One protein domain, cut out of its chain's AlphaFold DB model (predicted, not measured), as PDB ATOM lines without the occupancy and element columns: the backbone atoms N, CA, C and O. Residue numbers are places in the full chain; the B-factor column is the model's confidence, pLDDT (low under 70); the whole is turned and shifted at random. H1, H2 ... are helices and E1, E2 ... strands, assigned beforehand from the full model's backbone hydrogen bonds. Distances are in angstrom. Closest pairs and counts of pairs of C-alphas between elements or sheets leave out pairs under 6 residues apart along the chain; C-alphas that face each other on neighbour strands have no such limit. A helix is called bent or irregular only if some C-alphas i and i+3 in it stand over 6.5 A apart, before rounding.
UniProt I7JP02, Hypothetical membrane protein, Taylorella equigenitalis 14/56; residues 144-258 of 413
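AT A GLANCE: This is residues 144 to 258 of the 413 residues of the protein "Hypothetical membrane protein" of Taylorella equigenitalis 14/56 (UniProt I7JP02). A twisted wall of five strands has E2, E3 and E4 sharply bent along their length, with H1 packed on one face; H2 lies off the sheet, between two stretches without a named element, toward the end of the long axis opposite the E3 to E4 turn. The printed part has 115 residues, with two named helices and five named strands in the order H1, E1, E2, E3, E4, H2, E5. The sheet's order is E1, E2, E3, E4, E5, antiparallel throughout, and the class is mixed, helices and strands. The whole is elongated, spanning 49 by 31 by 30 A, and only just loose, close to compact, with a radius of gyration of the C-alphas of 16.3 A.

HOW THE PARTS SIT: Start at H1, residues 144 to 158, which is on the sheet and makes two layers with it, a helix layer over one face; its closest C-alphas to E3, residues 193 to 206, are those of Thr 147 and Phe 203, 5.5 A apart. Next look at E1, residues 168 to 171, an edge strand; it forms a hairpin with E2, residues 177 to 184, where N 170 and O 178 are 2.9 A apart. E2 and E3 are a hairpin too, with N 181 and O 196 at 2.8 A. E3 forms a hairpin with E4, residues 209 to 221, with N 199 and O 215 at 2.7 A. E1 to E4 form a meander, each strand the antiparallel neighbour of the one before. E2 bends by 78 degrees at residue 181, E3 by 102 degrees at residue 196 and E4 by 88 degrees at residue 218. H2, residues 231 to 239, is not on the sheet and is apart from H1. The other edge strand is E5, residues 249 to 257, antiparallel to E4, with N 214 and O 252 at 2.8 A. In H1 and H2 every O i to N i+4 pair is within hydrogen-bond range.

IN THESE COORDINATES: Find C-alpha 144 at (188.106, 185.433, 129.861); from there H1 runs 20.9 A. E2 is 17.6 A long. E3 begins with C-alpha 193 at (175.445, 168.091, 117.195) and covers 27.7 A; E4 returns over 28.0 A. E5 covers 27.4 A and ends with C-alpha 257 at (189.957, 168.334, 144.755).

THE WHOLE: The two C-alphas farthest apart, those of Glu 207 and Ala 239, are 50.2 A apart. The printed part has no cut and no long link. The B-factor column gives a mean pLDDT of 80.4 for the printed part; look for values under 70 at residues 158 to 159, 186 to 192 and 229.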
ATOM      1  N   SER A 144     188.784 186.087 130.984       83.25
ATOM      2  CA  SER A 144     188.106 185.433 129.861       83.25
ATOM      3  C   SER A 144     189.047 185.067 128.706       83.25
ATOM      4  O   SER A 144     188.799 184.074 128.026       83.25
ATOM      5  N   ASP A 145     190.164 185.768 128.497       87.12
ATOM      6  CA  ASP A 145     191.175 185.354 127.509       87.12
ATOM      7  C   ASP A 145     192.001 184.154 128.001       87.12
ATOM      8  O   ASP A 145     192.313 183.269 127.206       87.12
ATOM      9  N   GLU A 146     192.282 184.065 129.306       88.69
ATOM     10  CA  GLU A 146     192.884 182.869 129.921       88.69
ATOM     11  C   GLU A 146     191.944 181.658 129.811       88.69
ATOM     12  O   GLU A 146     192.346 180.598 129.333       88.69
ATOM     13  N   THR A 147     190.664 181.838 130.155       86.56
ATOM     14  CA  THR A 147     189.630 180.801 130.002       86.56
ATOM     15  C   THR A 147     189.526 180.344 128.542       86.56
ATOM     16  O   THR A 147     189.528 179.143 128.272       86.56
ATOM     17  N   TYR A 148     189.518 181.275 127.580       90.75
ATOM     18  CA  TYR A 148     189.492 180.945 126.152       90.75
ATOM     19  C   TYR A 148     190.743 180.181 125.693       90.75
ATOM     20  O   TYR A 148     190.617 179.177 124.991       90.75
ATOM     21  N   LYS A 149     191.938 180.599 126.129       90.44
ATOM     22  CA  LYS A 149     193.195 179.895 125.838       90.44
ATOM     23  C   LYS A 149     193.158 178.451 126.356       90.44
ATOM     24  O   LYS A 149     193.459 177.532 125.599       90.44
ATOM     25  N   ASN A 150     192.719 178.244 127.599       83.19
ATOM     26  CA  ASN A 150     192.617 176.910 128.200       83.19
ATOM     27  C   ASN A 150     191.648 176.000 127.418       83.19
ATOM     28  O   ASN A 150     191.932 174.814 127.238       83.19
ATOM     29  N   ILE A 151     190.535 176.551 126.910       84.38
ATOM     30  CA  ILE A 151     189.611 175.832 126.014       84.38
ATOM     31  C   ILE A 151     190.321 175.453 124.708       84.38
ATOM     32  O   ILE A 151     190.254 174.297 124.300       84.38
ATOM     33  N   GLN A 152     191.020 176.386 124.052       85.19
ATOM     34  CA  GLN A 152     191.731 176.103 122.796       85.19
ATOM     35  C   GLN A 152     192.781 174.993 122.961       85.19
ATOM     36  O   GLN A 152     192.849 174.091 122.126       85.19
ATOM     37  N   GLU A 153     193.553 175.018 124.050       81.56
ATOM     38  CA  GLU A 153     194.544 173.983 124.374       81.56
ATOM     39  C   GLU A 153     193.891 172.623 124.658       81.56
ATOM     40  O   GLU A 153     194.340 171.600 124.133       81.56
ATOM     41  N   PHE A 154     192.793 172.596 125.424       78.81
ATOM     42  CA  PHE A 154     192.008 171.377 125.637       78.81
ATOM     43  C   PHE A 154     191.480 170.809 124.317       78.81
ATOM     44  O   PHE A 154     191.574 169.599 124.093       78.81
ATOM     45  N   VAL A 155     190.956 171.657 123.431       76.25
ATOM     46  CA  VAL A 155     190.377 171.199 122.166       76.25
ATOM     47  C   VAL A 155     191.456 170.643 121.237       76.25
ATOM     48  O   VAL A 155     191.307 169.524 120.751       76.25
ATOM     49  N   ALA A 156     192.577 171.352 121.076       76.19
ATOM     50  CA  ALA A 156     193.706 170.904 120.259       76.19
ATOM     51  C   ALA A 156     194.358 169.607 120.778       76.19
ATOM     52  O   ALA A 156     194.848 168.806 119.985       76.19
ATOM     53  N   LYS A 157     194.358 169.378 122.100       72.06
ATOM     54  CA  LYS A 157     194.868 168.137 122.703       72.06
ATOM     55  C   LYS A 157     193.914 166.953 122.514       72.06
ATOM     56  O   LYS A 157     194.370 165.834 122.284       72.06
ATOM     57  N   ASN A 158     192.607 167.169 122.676       66.81
ATOM     58  CA  ASN A 158     191.650 166.073 122.849       66.81
ATOM     59  C   ASN A 158     190.821 165.749 121.602       66.81
ATOM     60  O   ASN A 158     190.331 164.626 121.509       66.81
ATOM     61  N   TYR A 159     190.715 166.638 120.613       66.38
ATOM     62  CA  TYR A 159     189.914 166.430 119.400       66.38
ATOM     63  C   TYR A 159     190.777 166.495 118.139       66.38
ATOM     64  O   TYR A 159     191.799 167.177 118.103       66.38
ATOM     65  N   LYS A 160     190.371 165.780 117.087       74.19
ATOM     66  CA  LYS A 160     190.955 165.961 115.749       74.19
ATOM     67  C   LYS A 160     190.448 167.269 115.141       74.19
ATOM     68  O   LYS A 160     189.391 167.789 115.510       74.19
ATOM     69  N   GLU A 161     191.186 167.785 114.164       77.25
ATOM     70  CA  GLU A 161     190.794 168.982 113.424       77.25
ATOM     71  C   GLU A 161     189.373 168.838 112.847       77.25
ATOM     72  O   GLU A 161     189.047 167.869 112.160       77.25
ATOM     73  N   GLY A 162     188.499 169.798 113.160       75.94
ATOM     74  CA  GLY A 162     187.118 169.816 112.678       75.94
ATOM     75  C   GLY A 162     186.113 168.921 113.425       75.94
ATOM     76  O   GLY A 162     184.940 168.944 113.030       75.94
ATOM     77  N   GLU A 163     186.524 168.174 114.463       70.56
ATOM     78  CA  GLU A 163     185.618 167.417 115.356       70.56
ATOM     79  C   GLU A 163     184.847 168.346 116.308       70.56
ATOM     80  O   GLU A 163     183.649 168.156 116.501       70.56
ATOM     81  N   LEU A 164     185.495 169.377 116.858       78.00
ATOM     82  CA  LEU A 164     184.857 170.411 117.677       78.00
ATOM     83  C   LEU A 164     185.278 171.797 117.176       78.00
ATOM     84  O   LEU A 164     186.460 172.130 117.165       78.00
ATOM     85  N   THR A 165     184.306 172.591 116.734       82.12
ATOM     86  CA  THR A 165     184.524 173.919 116.132       82.12
ATOM     87  C   THR A 165     183.462 174.905 116.594       82.12
ATOM     88  O   THR A 165     182.327 174.503 116.826       82.12
ATOM     89  N   TRP A 166     183.787 176.192 116.652       90.00
ATOM     90  CA  TRP A 166     182.845 177.290 116.886       90.00
ATOM     91  C   TRP A 166     183.135 178.426 115.903       90.00
ATOM     92  O   TRP A 166     184.251 178.542 115.399       90.00
ATOM     93  N   GLU A 167     182.133 179.250 115.610       93.75
ATOM     94  CA  GLU A 167     182.258 180.326 114.617       93.75
ATOM     95  C   GLU A 167     182.900 181.586 115.208       93.75
ATOM     96  O   GLU A 167     183.722 182.239 114.569       93.75
ATOM     97  N   SER A 168     182.537 181.936 116.444       93.31
ATOM     98  CA  SER A 168     183.048 183.129 117.125       93.31
ATOM     99  C   SER A 168     183.055 182.964 118.644       93.31
ATOM    100  O   SER A 168     182.402 182.069 119.186       93.31
ATOM    101  N   LYS A 169     183.794 183.845 119.333       93.44
ATOM    102  CA  LYS A 169     183.767 183.977 120.795       93.44
ATOM    103  C   LYS A 169     183.258 185.352 121.219       93.44
ATOM    104  O   LYS A 169     183.515 186.350 120.546       93.44
ATOM    105  N   THR A 170     182.583 185.416 122.357       94.00
ATOM    106  CA  THR A 170     182.163 186.665 123.005       94.00
ATOM    107  C   THR A 170     182.523 186.580 124.483       94.00
ATOM    108  O   THR A 170     182.265 185.564 125.120       94.00
ATOM    109  N   ASN A 171     183.142 187.620 125.042       91.62
ATOM    110  CA  ASN A 171     183.423 187.652 126.476       91.62
ATOM    111  C   ASN A 171     182.104 187.895 127.229       91.62
ATOM    112  O   ASN A 171     181.325 188.765 126.838       91.62
ATOM    113  N   LEU A 172     181.854 187.122 128.285       89.12
ATOM    114  CA  LEU A 172     180.742 187.343 129.210       89.12
ATOM    115  C   LEU A 172     181.188 188.288 130.335       89.12
ATOM    116  O   LEU A 172     182.370 188.615 130.456       89.12
ATOM    117  N   GLU A 173     180.253 188.719 131.181       80.50
ATOM    118  CA  GLU A 173     180.615 189.413 132.420       80.50
ATOM    119  C   GLU A 173     181.433 188.484 133.340       80.50
ATOM    120  O   GLU A 173     181.170 187.284 133.447       80.50
ATOM    121  N   GLY A 174     182.455 189.037 134.003       80.06
ATOM    122  CA  GLY A 174     183.412 188.260 134.794       80.06
ATOM    123  C   GLY A 174     184.474 187.558 133.936       80.06
ATOM    124  O   GLY A 174     185.056 188.162 133.037       80.06
ATOM    125  N   SER A 175     184.771 186.293 134.249       81.31
ATOM    126  CA  SER A 175     185.774 185.466 133.552       81.31
ATOM    127  C   SER A 175     185.208 184.596 132.425       81.31
ATOM    128  O   SER A 175     185.965 183.872 131.785       81.31
ATOM    129  N   GLY A 176     183.892 184.617 132.200       89.38
ATOM    130  CA  GLY A 176     183.233 183.688 131.284       89.38
ATOM    131  C   GLY A 176     183.438 184.007 129.799       89.38
ATOM    132  O   GLY A 176     183.692 185.148 129.403       89.38
ATOM    133  N   VAL A 177     183.267 182.991 128.955       92.88
ATOM    134  CA  VAL A 177     183.338 183.086 127.492       92.88
ATOM    135  C   VAL A 177     182.152 182.360 126.871       92.88
ATOM    136  O   VAL A 177     181.934 181.184 127.143       92.88
ATOM    137  N   ARG A 178     181.431 183.030 125.976       94.12
ATOM    138  CA  ARG A 178     180.459 182.407 125.079       94.12
ATOM    139  C   ARG A 178     181.150 181.952 123.799       94.12
ATOM    140  O   ARG A 178     181.765 182.766 123.110       94.12
ATOM    141  N   LEU A 179     181.009 180.676 123.463       89.62
ATOM    142  CA  LEU A 179     181.333 180.113 122.153       89.62
ATOM    143  C   LEU A 179     180.040 180.064 121.333       89.62
ATOM    144  O   LEU A 179     179.086 179.410 121.753       89.62
ATOM    145  N   ASN A 180     179.984 180.755 120.193       93.19
ATOM    146  CA  ASN A 180     178.787 180.809 119.346       93.19
ATOM    147  C   ASN A 180     178.859 179.777 118.210       93.19
ATOM    148  O   ASN A 180     179.933 179.541 117.647       93.19
ATOM    149  N   ASN A 181     177.703 179.220 117.838       91.00
ATOM    150  CA  ASN A 181     177.536 178.238 116.762       91.00
ATOM    151  C   ASN A 181     178.515 177.060 116.889       91.00
ATOM    152  O   ASN A 181     179.259 176.730 115.961       91.00
ATOM    153  N   VAL A 182     178.540 176.438 118.072       82.81
ATOM    154  CA  VAL A 182     179.408 175.289 118.343       82.81
ATOM    155  C   VAL A 182     178.886 174.077 117.578       82.81
ATOM    156  O   VAL A 182     177.717 173.711 117.687       82.81
ATOM    157  N   VAL A 183     179.757 173.429 116.816       82.38
ATOM    158  CA  VAL A 183     179.483 172.191 116.089       82.38
ATOM    159  C   VAL A 183     180.388 171.105 116.646       82.38
ATOM    160  O   VAL A 183     181.612 171.241 116.614       82.38
ATOM    161  N   PHE A 184     179.778 170.018 117.114       77.38
ATOM    162  CA  PHE A 184     180.471 168.810 117.539       77.38
ATOM    163  C   PHE A 184     180.120 167.644 116.606       77.38
ATOM    164  O   PHE A 184     178.956 167.264 116.447       77.38
ATOM    165  N   LYS A 185     181.142 167.074 115.970       70.69
ATOM    166  CA  LYS A 185     181.072 165.878 115.132       70.69
ATOM    167  C   LYS A 185     181.694 164.730 115.912       70.69
ATOM    168  O   LYS A 185     182.913 164.572 115.913       70.69
ATOM    169  N   SER A 186     180.853 163.936 116.570       60.53
ATOM    170  CA  SER A 186     181.330 162.721 117.223       60.53
ATOM    171  C   SER A 186     181.808 161.712 116.168       60.53
ATOM    172  O   SER A 186     181.071 161.443 115.213       60.53
ATOM    173  N   PRO A 187     183.017 161.141 116.290       50.81
ATOM    174  CA  PRO A 187     183.482 160.102 115.381       50.81
ATOM    175  C   PRO A 187     182.559 158.872 115.400       50.81
ATOM    176  O   PRO A 187     182.267 158.308 116.453       50.81
ATOM    177  N   GLY A 188     182.078 158.467 114.222       53.03
ATOM    178  CA  GLY A 188     181.122 157.367 114.061       53.03
ATOM    179  C   GLY A 188     179.641 157.765 114.124       53.03
ATOM    180  O   GLY A 188     178.804 156.953 113.730       53.03
ATOM    181  N   GLU A 189     179.306 158.994 114.530       56.88
ATOM    182  CA  GLU A 189     177.950 159.535 114.383       56.88
ATOM    183  C   GLU A 189     177.706 160.034 112.956       56.88
ATOM    184  O   GLU A 189     178.541 160.711 112.353       56.88
ATOM    185  N   ALA A 190     176.525 159.740 112.410       62.66
ATOM    186  CA  ALA A 190     176.162 160.169 111.057       62.66
ATOM    187  C   ALA A 190     175.812 161.667 110.969       62.66
ATOM    188  O   ALA A 190     175.717 162.215 109.870       62.66
ATOM    189  N   LYS A 191     175.551 162.316 112.111       68.62
ATOM    190  CA  LYS A 191     174.949 163.652 112.201       68.62
ATOM    191  C   LYS A 191     175.682 164.506 113.245       68.62
ATOM    192  O   LYS A 191     175.911 164.026 114.351       68.62
ATOM    193  N   PRO A 192     176.037 165.767 112.933       69.81
ATOM    194  CA  PRO A 192     176.645 166.660 113.908       69.81
ATOM    195  C   PRO A 192     175.622 167.125 114.948       69.81
ATOM    196  O   PRO A 192     174.477 167.448 114.609       69.81
ATOM    197  N   PHE A 193     176.092 167.267 116.183       75.69
ATOM    198  CA  PHE A 193     175.445 168.091 117.195       75.69
ATOM    199  C   PHE A 193     175.799 169.555 116.927       75.69
ATOM    200  O   PHE A 193     176.949 169.880 116.611       75.69
ATOM    201  N   LYS A 194     174.820 170.448 117.050       79.31
ATOM    202  CA  LYS A 194     175.029 171.895 116.991       79.31
ATOM    203  C   LYS A 194     174.415 172.558 118.214       79.31
ATOM    204  O   LYS A 194     173.330 172.173 118.638       79.31
ATOM    205  N   PHE A 195     175.091 173.574 118.720       80.81
ATOM    206  CA  PHE A 195     174.650 174.426 119.814       80.81
ATOM    207  C   PHE A 195     174.675 175.862 119.306       80.81
ATOM    208  O   PHE A 195     175.676 176.289 118.725       80.81
ATOM    209  N   GLU A 196     173.607 176.621 119.530       86.56
ATOM    210  CA  GLU A 196     173.599 178.056 119.219       86.56
ATOM    211  C   GLU A 196     174.681 178.783 120.023       86.56
ATOM    212  O   GLU A 196     175.417 179.616 119.493       86.56
ATOM    213  N   ASN A 197     174.826 178.418 121.298       86.50
ATOM    214  CA  ASN A 197     175.917 178.876 122.141       86.50
ATOM    215  C   ASN A 197     176.248 177.884 123.264       86.50
ATOM    216  O   ASN A 197     175.392 177.126 123.729       86.50
ATOM    217  N   ILE A 198     177.508 177.932 123.704       87.06
ATOM    218  CA  ILE A 198     177.981 177.359 124.967       87.06
ATOM    219  C   ILE A 198     178.681 178.468 125.758       87.06
ATOM    220  O   ILE A 198     179.714 178.986 125.337       87.06
ATOM    221  N   ASP A 199     178.117 178.813 126.910       90.50
ATOM    222  CA  ASP A 199     178.696 179.695 127.920       90.50
ATOM    223  C   ASP A 199     179.617 178.884 128.831       90.50
ATOM    224  O   ASP A 199     179.160 178.092 129.655       90.50
ATOM    225  N   VAL A 200     180.923 179.094 128.699       88.81
ATOM    226  CA  VAL A 200     181.943 178.537 129.587       88.81
ATOM    227  C   VAL A 200     182.235 179.565 130.675       88.81
ATOM    228  O   VAL A 200     182.864 180.591 130.422       88.81
ATOM    229  N   LEU A 201     181.730 179.319 131.882       90.25
ATOM    230  CA  LEU A 201     181.852 180.222 133.031       90.25
ATOM    231  C   LEU A 201     183.186 180.025 133.766       90.25
ATOM    232  O   LEU A 201     183.769 180.984 134.275       90.25
ATOM    233  N   GLU A 202     183.681 178.787 133.779       87.81
ATOM    234  CA  GLU A 202     184.966 178.399 134.353       87.81
ATOM    235  C   GLU A 202     185.607 177.296 133.501       87.81
ATOM    236  O   GLU A 202     184.929 176.354 133.090       87.81
ATOM    237  N   PHE A 203     186.916 177.400 133.244       82.44
ATOM    238  CA  PHE A 203     187.701 176.340 132.608       82.44
ATOM    239  C   PHE A 203     189.175 176.431 133.033       82.44
ATOM    240  O   PHE A 203     189.957 177.209 132.478       82.44
ATOM    241  N   LYS A 204     189.548 175.669 134.066       87.00
ATOM    242  CA  LYS A 204     190.868 175.738 134.714       87.00
ATOM    243  C   LYS A 204     191.597 174.393 134.629       87.00
ATOM    244  O   LYS A 204     191.042 173.398 135.100       87.00
ATOM    245  N   PRO A 205     192.819 174.338 134.068       82.31
ATOM    246  CA  PRO A 205     193.630 173.127 134.077       82.31
ATOM    247  C   PRO A 205     194.062 172.776 135.503       82.31
ATOM    248  O   PRO A 205     194.402 173.649 136.301       82.31
ATOM    249  N   ILE A 206     194.069 171.482 135.800       82.06
ATOM    250  CA  ILE A 206     194.542 170.892 137.055       82.06
ATOM    251  C   ILE A 206     195.278 169.574 136.753       82.06
ATOM    252  O   ILE A 206     195.273 169.091 135.619       82.06
ATOM    253  N   GLU A 207     195.902 168.944 137.750       77.62
ATOM    254  CA  GLU A 207     196.574 167.655 137.538       77.62
ATOM    255  C   GLU A 207     195.599 166.581 137.009       77.62
ATOM    256  O   GLU A 207     194.551 166.290 137.600       77.62
ATOM    257  N   GLY A 208     195.932 166.006 135.851       70.50
ATOM    258  CA  GLY A 208     195.135 164.975 135.184       70.50
ATOM    259  C   GLY A 208     193.787 165.437 134.610       70.50
ATOM    260  O   GLY A 208     192.982 164.585 134.248       70.50
ATOM    261  N   GLY A 209     193.483 166.739 134.530       73.56
ATOM    262  CA  GLY A 209     192.206 167.185 133.960       73.56
ATOM    263  C   GLY A 209     191.913 168.675 134.106       73.56
ATOM    264  O   GLY A 209     192.816 169.504 134.093       73.56
ATOM    265  N   TYR A 210     190.627 169.007 134.228       79.12
ATOM    266  CA  TYR A 210     190.133 170.381 134.319       79.12
ATOM    267  C   TYR A 210     189.007 170.473 135.350       79.12
ATOM    268  O   TYR A 210     188.179 169.563 135.432       79.12
ATOM    269  N   ASN A 211     188.951 171.591 136.075       83.62
ATOM    270  CA  ASN A 211     187.726 172.045 136.735       83.62
ATOM    271  C   ASN A 211     186.991 172.969 135.764       83.62
ATOM    272  O   ASN A 211     187.617 173.833 135.140       83.62
ATOM    273  N   TYR A 212     185.686 172.771 135.601       81.19
ATOM    274  CA  TYR A 212     184.914 173.505 134.602       81.19
ATOM    275  C   TYR A 212     183.464 173.742 135.009       81.19
ATOM    276  O   TYR A 212     182.878 172.984 135.780       81.19
ATOM    277  N   GLU A 213     182.880 174.782 134.421       87.75
ATOM    278  CA  GLU A 213     181.463 175.105 134.509       87.75
ATOM    279  C   GLU A 213     180.974 175.608 133.146       87.75
ATOM    280  O   GLU A 213     181.464 176.620 132.640       87.75
ATOM    281  N   ILE A 214     180.016 174.897 132.549       85.44
ATOM    282  CA  ILE A 214     179.476 175.170 131.214       85.44
ATOM    283  C   ILE A 214     177.945 175.178 131.210       85.44
ATOM    284  O   ILE A 214     177.298 174.410 131.923       85.44
ATOM    285  N   LYS A 215     177.359 176.030 130.370       88.81
ATOM    286  CA  LYS A 215     175.928 176.065 130.042       88.81
ATOM    287  C   LYS A 215     175.786 176.081 128.532       88.81
ATOM    288  O   LYS A 215     176.437 176.894 127.889       88.81
ATOM    289  N   GLY A 216     174.948 175.235 127.953       82.25
ATOM    290  CA  GLY A 216     174.660 175.286 126.520       82.25
ATOM    291  C   GLY A 216     173.177 175.446 126.246       82.25
ATOM    292  O   GLY A 216     172.335 174.955 127.001       82.25
ATOM    293  N   LYS A 217     172.866 176.146 125.156       81.94
ATOM    294  CA  LYS A 217     171.499 176.432 124.712       81.94
ATOM    295  C   LYS A 217     171.284 175.953 123.284       81.94
ATOM    296  O   LYS A 217     172.197 175.993 122.456       81.94
ATOM    297  N   ASN A 218     170.042 175.563 123.005       78.75
ATOM    298  CA  ASN A 218     169.558 175.227 121.669       78.75
ATOM    299  C   ASN A 218     170.388 174.115 121.010       78.75
ATOM    300  O   ASN A 218     170.963 174.273 119.930       78.75
ATOM    301  N   VAL A 219     170.478 172.986 121.717       77.38
ATOM    302  CA  VAL A 219     171.060 171.754 121.177       77.38
ATOM    303  C   VAL A 219     170.201 171.280 120.006       77.38
ATOM    304  O   VAL A 219     168.987 171.147 120.144       77.38
ATOM    305  N   THR A 220     170.818 170.970 118.869       70.62
ATOM    306  CA  THR A 220     170.159 170.351 117.711       70.62
ATOM    307  C   THR A 220     171.008 169.223 117.129       70.62
ATOM    308  O   THR A 220     172.237 169.242 117.201       70.62
ATOM    309  N   ILE A 221     170.342 168.238 116.531       72.81
ATOM    310  CA  ILE A 221     170.948 167.122 115.798       72.81
ATOM    311  C   ILE A 221     170.436 167.228 114.366       72.81
ATOM    312  O   ILE A 221     169.228 167.154 114.144       72.81
ATOM    313  N   ASP A 222     171.330 167.439 113.396       72.38
ATOM    314  CA  ASP A 222     170.945 167.603 111.978       72.38
ATOM    315  C   ASP A 222     169.868 168.694 111.761       72.38
ATOM    316  O   ASP A 222     168.915 168.541 111.002       72.38
ATOM    317  N   GLY A 223     169.984 169.800 112.511       76.62
ATOM    318  CA  GLY A 223     169.042 170.926 112.470       76.62
ATOM    319  C   GLY A 223     167.673 170.667 113.113       76.62
ATOM    320  O   GLY A 223     166.828 171.558 113.099       76.62
ATOM    321  N   LYS A 224     167.443 169.483 113.694       77.81
ATOM    322  CA  LYS A 224     166.225 169.134 114.438       77.81
ATOM    323  C   LYS A 224     166.467 169.137 115.949       77.81
ATOM    324  O   LYS A 224     167.589 168.947 116.413       77.81
ATOM    325  N   HIS A 225     165.394 169.285 116.724       78.19
ATOM    326  CA  HIS A 225     165.445 169.144 118.180       78.19
ATOM    327  C   HIS A 225     165.835 167.700 118.594       78.19
ATOM    328  O   HIS A 225     165.322 166.764 117.978       78.19
ATOM    329  N   PRO A 226     166.661 167.466 119.640       75.31
ATOM    330  CA  PRO A 226     167.107 166.129 120.062       75.31
ATOM    331  C   PRO A 226     166.003 165.132 120.444       75.31
ATOM    332  O   PRO A 226     166.243 163.932 120.433       75.31
ATOM    333  N   PHE A 227     164.789 165.601 120.743       73.88
ATOM    334  CA  PHE A 227     163.608 164.748 120.977       73.88
ATOM    335  C   PHE A 227     162.684 164.607 119.751       73.88
ATOM    336  O   PHE A 227     161.660 163.940 119.820       73.88
ATOM    337  N   MET A 228     163.024 165.237 118.623       70.69
ATOM    338  CA  MET A 228     162.256 165.219 117.365       70.69
ATOM    339  C   MET A 228     163.139 164.884 116.151       70.69
ATOM    340  O   MET A 228     162.767 165.173 115.014       70.69
ATOM    341  N   PHE A 229     164.338 164.334 116.371       69.62
ATOM    342  CA  PHE A 229     165.300 164.068 115.298       69.62
ATOM    343  C   PHE A 229     164.823 162.951 114.353       69.62
ATOM    344  O   PHE A 229     165.016 163.049 113.133       69.62
ATOM    345  N   ASP A 230     164.134 161.946 114.898       73.75
ATOM    346  CA  ASP A 230     163.515 160.836 114.177       73.75
ATOM    347  C   ASP A 230     161.977 160.944 114.087       73.75
ATOM    348  O   ASP A 230     161.310 161.621 114.873       73.75
ATOM    349  N   ASP A 231     161.416 160.240 113.104       76.56
ATOM    350  CA  ASP A 231     159.988 160.271 112.778       76.56
ATOM    351  C   ASP A 231     159.095 159.542 113.798       76.56
ATOM    352  O   ASP A 231     157.883 159.767 113.794       76.56
ATOM    353  N   GLU A 232     159.625 158.625 114.613       75.62
ATOM    354  CA  GLU A 232     158.843 157.928 115.640       75.62
ATOM    355  C   GLU A 232     158.651 158.841 116.850       75.62
ATOM    356  O   GLU A 232     157.504 159.112 117.220       75.62
ATOM    357  N   SER A 233     159.734 159.405 117.389       70.19
ATOM    358  CA  SER A 233     159.680 160.390 118.478       70.19
ATOM    359  C   SER A 233     158.838 161.606 118.086       70.19
ATOM    360  O   SER A 233     157.978 162.042 118.855       70.19
ATOM    361  N   GLN A 234     158.977 162.096 116.846       73.88
ATOM    362  CA  GLN A 234     158.140 163.184 116.334       73.88
ATOM    363  C   GLN A 234     156.645 162.812 116.277       73.88
ATOM    364  O   GLN A 234     155.805 163.648 116.606       73.88
ATOM    365  N   LYS A 235     156.282 161.574 115.907       77.50
ATOM    366  CA  LYS A 235     154.878 161.110 115.921       77.50
ATOM    367  C   LYS A 235     154.336 160.937 117.336       77.50
ATOM    368  O   LYS A 235     153.173 161.265 117.566       77.50
ATOM    369  N   GLN A 236     155.147 160.445 118.271       73.69
ATOM    370  CA  GLN A 236     154.757 160.306 119.678       73.69
ATOM    371  C   GLN A 236     154.488 161.681 120.309       73.69
ATOM    372  O   GLN A 236     153.439 161.877 120.922       73.69
ATOM    373  N   LEU A 237     155.368 162.662 120.075       74.94
ATOM    374  CA  LEU A 237     155.170 164.046 120.514       74.94
ATOM    375  C   LEU A 237     153.968 164.711 119.823       74.94
ATOM    376  O   LEU A 237     153.145 165.326 120.496       74.94
ATOM    377  N   ALA A 238     153.782 164.518 118.516       81.31
ATOM    378  CA  ALA A 238     152.616 165.055 117.813       81.31
ATOM    379  C   ALA A 238     151.288 164.461 118.329       81.31
ATOM    380  O   ALA A 238     150.302 165.186 118.456       81.31
ATOM    381  N   ALA A 239     151.260 163.170 118.683       77.19
ATOM    382  CA  ALA A 239     150.106 162.532 119.325       77.19
ATOM    383  C   ALA A 239     149.837 163.072 120.745       77.19
ATOM    384  O   ALA A 239     148.685 163.123 121.169       77.19
ATOM    385  N   ALA A 240     150.882 163.532 121.439       73.12
ATOM    386  CA  ALA A 240     150.822 164.274 122.698       73.12
ATOM    387  C   ALA A 240     150.427 165.764 122.535       73.12
ATOM    388  O   ALA A 240     150.385 166.507 123.515       73.12
ATOM    389  N   GLY A 241     150.151 166.229 121.308       81.25
ATOM    390  CA  GLY A 241     149.850 167.633 121.000       81.25
ATOM    391  C   GLY A 241     151.079 168.548 120.911       81.25
ATOM    392  O   GLY A 241     150.927 169.755 120.740       81.25
ATOM    393  N   ILE A 242     152.290 167.993 120.995       81.69
ATOM    394  CA  ILE A 242     153.563 168.714 120.929       81.69
ATOM    395  C   ILE A 242     154.074 168.686 119.482       81.69
ATOM    396  O   ILE A 242     154.623 167.691 119.008       81.69
ATOM    397  N   THR A 243     153.898 169.794 118.763       82.38
ATOM    398  CA  THR A 243     154.340 169.952 117.362       82.38
ATOM    399  C   THR A 243     155.654 170.722 117.213       82.38
ATOM    400  O   THR A 243     156.245 170.723 116.134       82.38
ATOM    401  N   SER A 244     156.127 171.347 118.291       83.62
ATOM    402  CA  SER A 244     157.378 172.099 118.386       83.62
ATOM    403  C   SER A 244     157.901 172.044 119.818       83.62
ATOM    404  O   SER A 244     157.103 172.009 120.755       83.62
ATOM    405  N   LEU A 245     159.219 172.095 119.983       82.75
ATOM    406  CA  LEU A 245     159.879 172.204 121.282       82.75
ATOM    407  C   LEU A 245     160.689 173.494 121.347       82.75
ATOM    408  O   LEU A 245     161.328 173.876 120.366       82.75
ATOM    409  N   GLU A 246     160.663 174.143 122.507       85.75
ATOM    410  CA  GLU A 246     161.610 175.208 122.828       85.75
ATOM    411  C   GLU A 246     163.038 174.640 122.943       85.75
ATOM    412  O   GLU A 246     163.191 173.447 123.229       85.75
ATOM    413  N   PRO A 247     164.080 175.468 122.740       82.69
ATOM    414  CA  PRO A 247     165.478 175.073 122.888       82.69
ATOM    415  C   PRO A 247     165.773 174.255 124.153       82.69
ATOM    416  O   PRO A 247     165.565 174.731 125.267       82.69
ATOM    417  N   LEU A 248     166.326 173.050 123.982       81.12
ATOM    418  CA  LEU A 248     166.929 172.299 125.083       81.12
ATOM    419  C   LEU A 248     168.104 173.095 125.667       81.12
ATOM    420  O   LEU A 248     169.003 173.514 124.927       81.12
ATOM    421  N   GLU A 249     168.116 173.256 126.987       84.69
ATOM    422  CA  GLU A 249     169.238 173.837 127.725       84.69
ATOM    423  C   GLU A 249     169.900 172.777 128.606       84.69
ATOM    424  O   GLU A 249     169.230 171.901 129.163       84.69
ATOM    425  N   PHE A 250     171.218 172.872 128.764       83.69
ATOM    426  CA  PHE A 250     171.959 172.053 129.718       83.69
ATOM    427  C   PHE A 250     172.945 172.887 130.533       83.69
ATOM    428  O   PHE A 250     173.459 173.912 130.079       83.69
ATOM    429  N   TYR A 251     173.238 172.399 131.730       87.25
ATOM    430  CA  TYR A 251     174.278 172.879 132.628       87.25
ATOM    431  C   TYR A 251     175.172 171.707 133.021       87.25
ATOM    432  O   TYR A 251     174.675 170.603 133.236       87.25
ATOM    433  N   GLN A 252     176.475 171.937 133.160       82.88
ATOM    434  CA  GLN A 252     177.382 170.988 133.795       82.88
ATOM    435  C   GLN A 252     178.479 171.732 134.554       82.88
ATOM    436  O   GLN A 252     179.060 172.692 134.047       82.88
ATOM    437  N   LYS A 253     178.794 171.258 135.759       87.44
ATOM    438  CA  LYS A 253     179.922 171.720 136.566       87.44
ATOM    439  C   LYS A 253     180.662 170.523 137.154       87.44
ATOM    440  O   LYS A 253     180.035 169.604 137.680       87.44
ATOM    441  N   VAL A 254     181.990 170.555 137.091       83.44
ATOM    442  CA  VAL A 254     182.869 169.574 137.736       83.44
ATOM    443  C   VAL A 254     183.958 170.307 138.506       83.44
ATOM    444  O   VAL A 254     184.749 171.058 137.933       83.44
ATOM    445  N   GLU A 255     184.003 170.054 139.811       87.38
ATOM    446  CA  GLU A 255     185.025 170.546 140.735       87.38
ATOM    447  C   GLU A 255     185.758 169.343 141.329       87.38
ATOM    448  O   GLU A 255     185.185 168.586 142.113       87.38
ATOM    449  N   ARG A 256     187.021 169.148 140.948       84.19
ATOM    450  CA  ARG A 256     187.925 168.164 141.549       84.19
ATOM    451  C   ARG A 256     188.775 168.814 142.634       84.19
ATOM    452  O   ARG A 256     189.342 169.889 142.418       84.19
ATOM    453  N   ASP A 257     188.932 168.103 143.744       90.12
ATOM    454  CA  ASP A 257     189.957 168.334 144.755       90.12
ATOM    455  C   ASP A 257     190.975 167.188 144.677       90.12
ATOM    456  O   ASP A 257     190.718 166.053 145.082       90.12
ATOM    457  N   ILE A 258     192.152 167.495 144.127       87.38
ATOM    458  CA  ILE A 258     193.249 166.530 143.980       87.38
ATOM    459  C   ILE A 258     193.789 166.100 145.350       87.38
ATOM    460  O   ILE A 258     194.223 164.960 145.493       87.38
TER     461      ILE A 258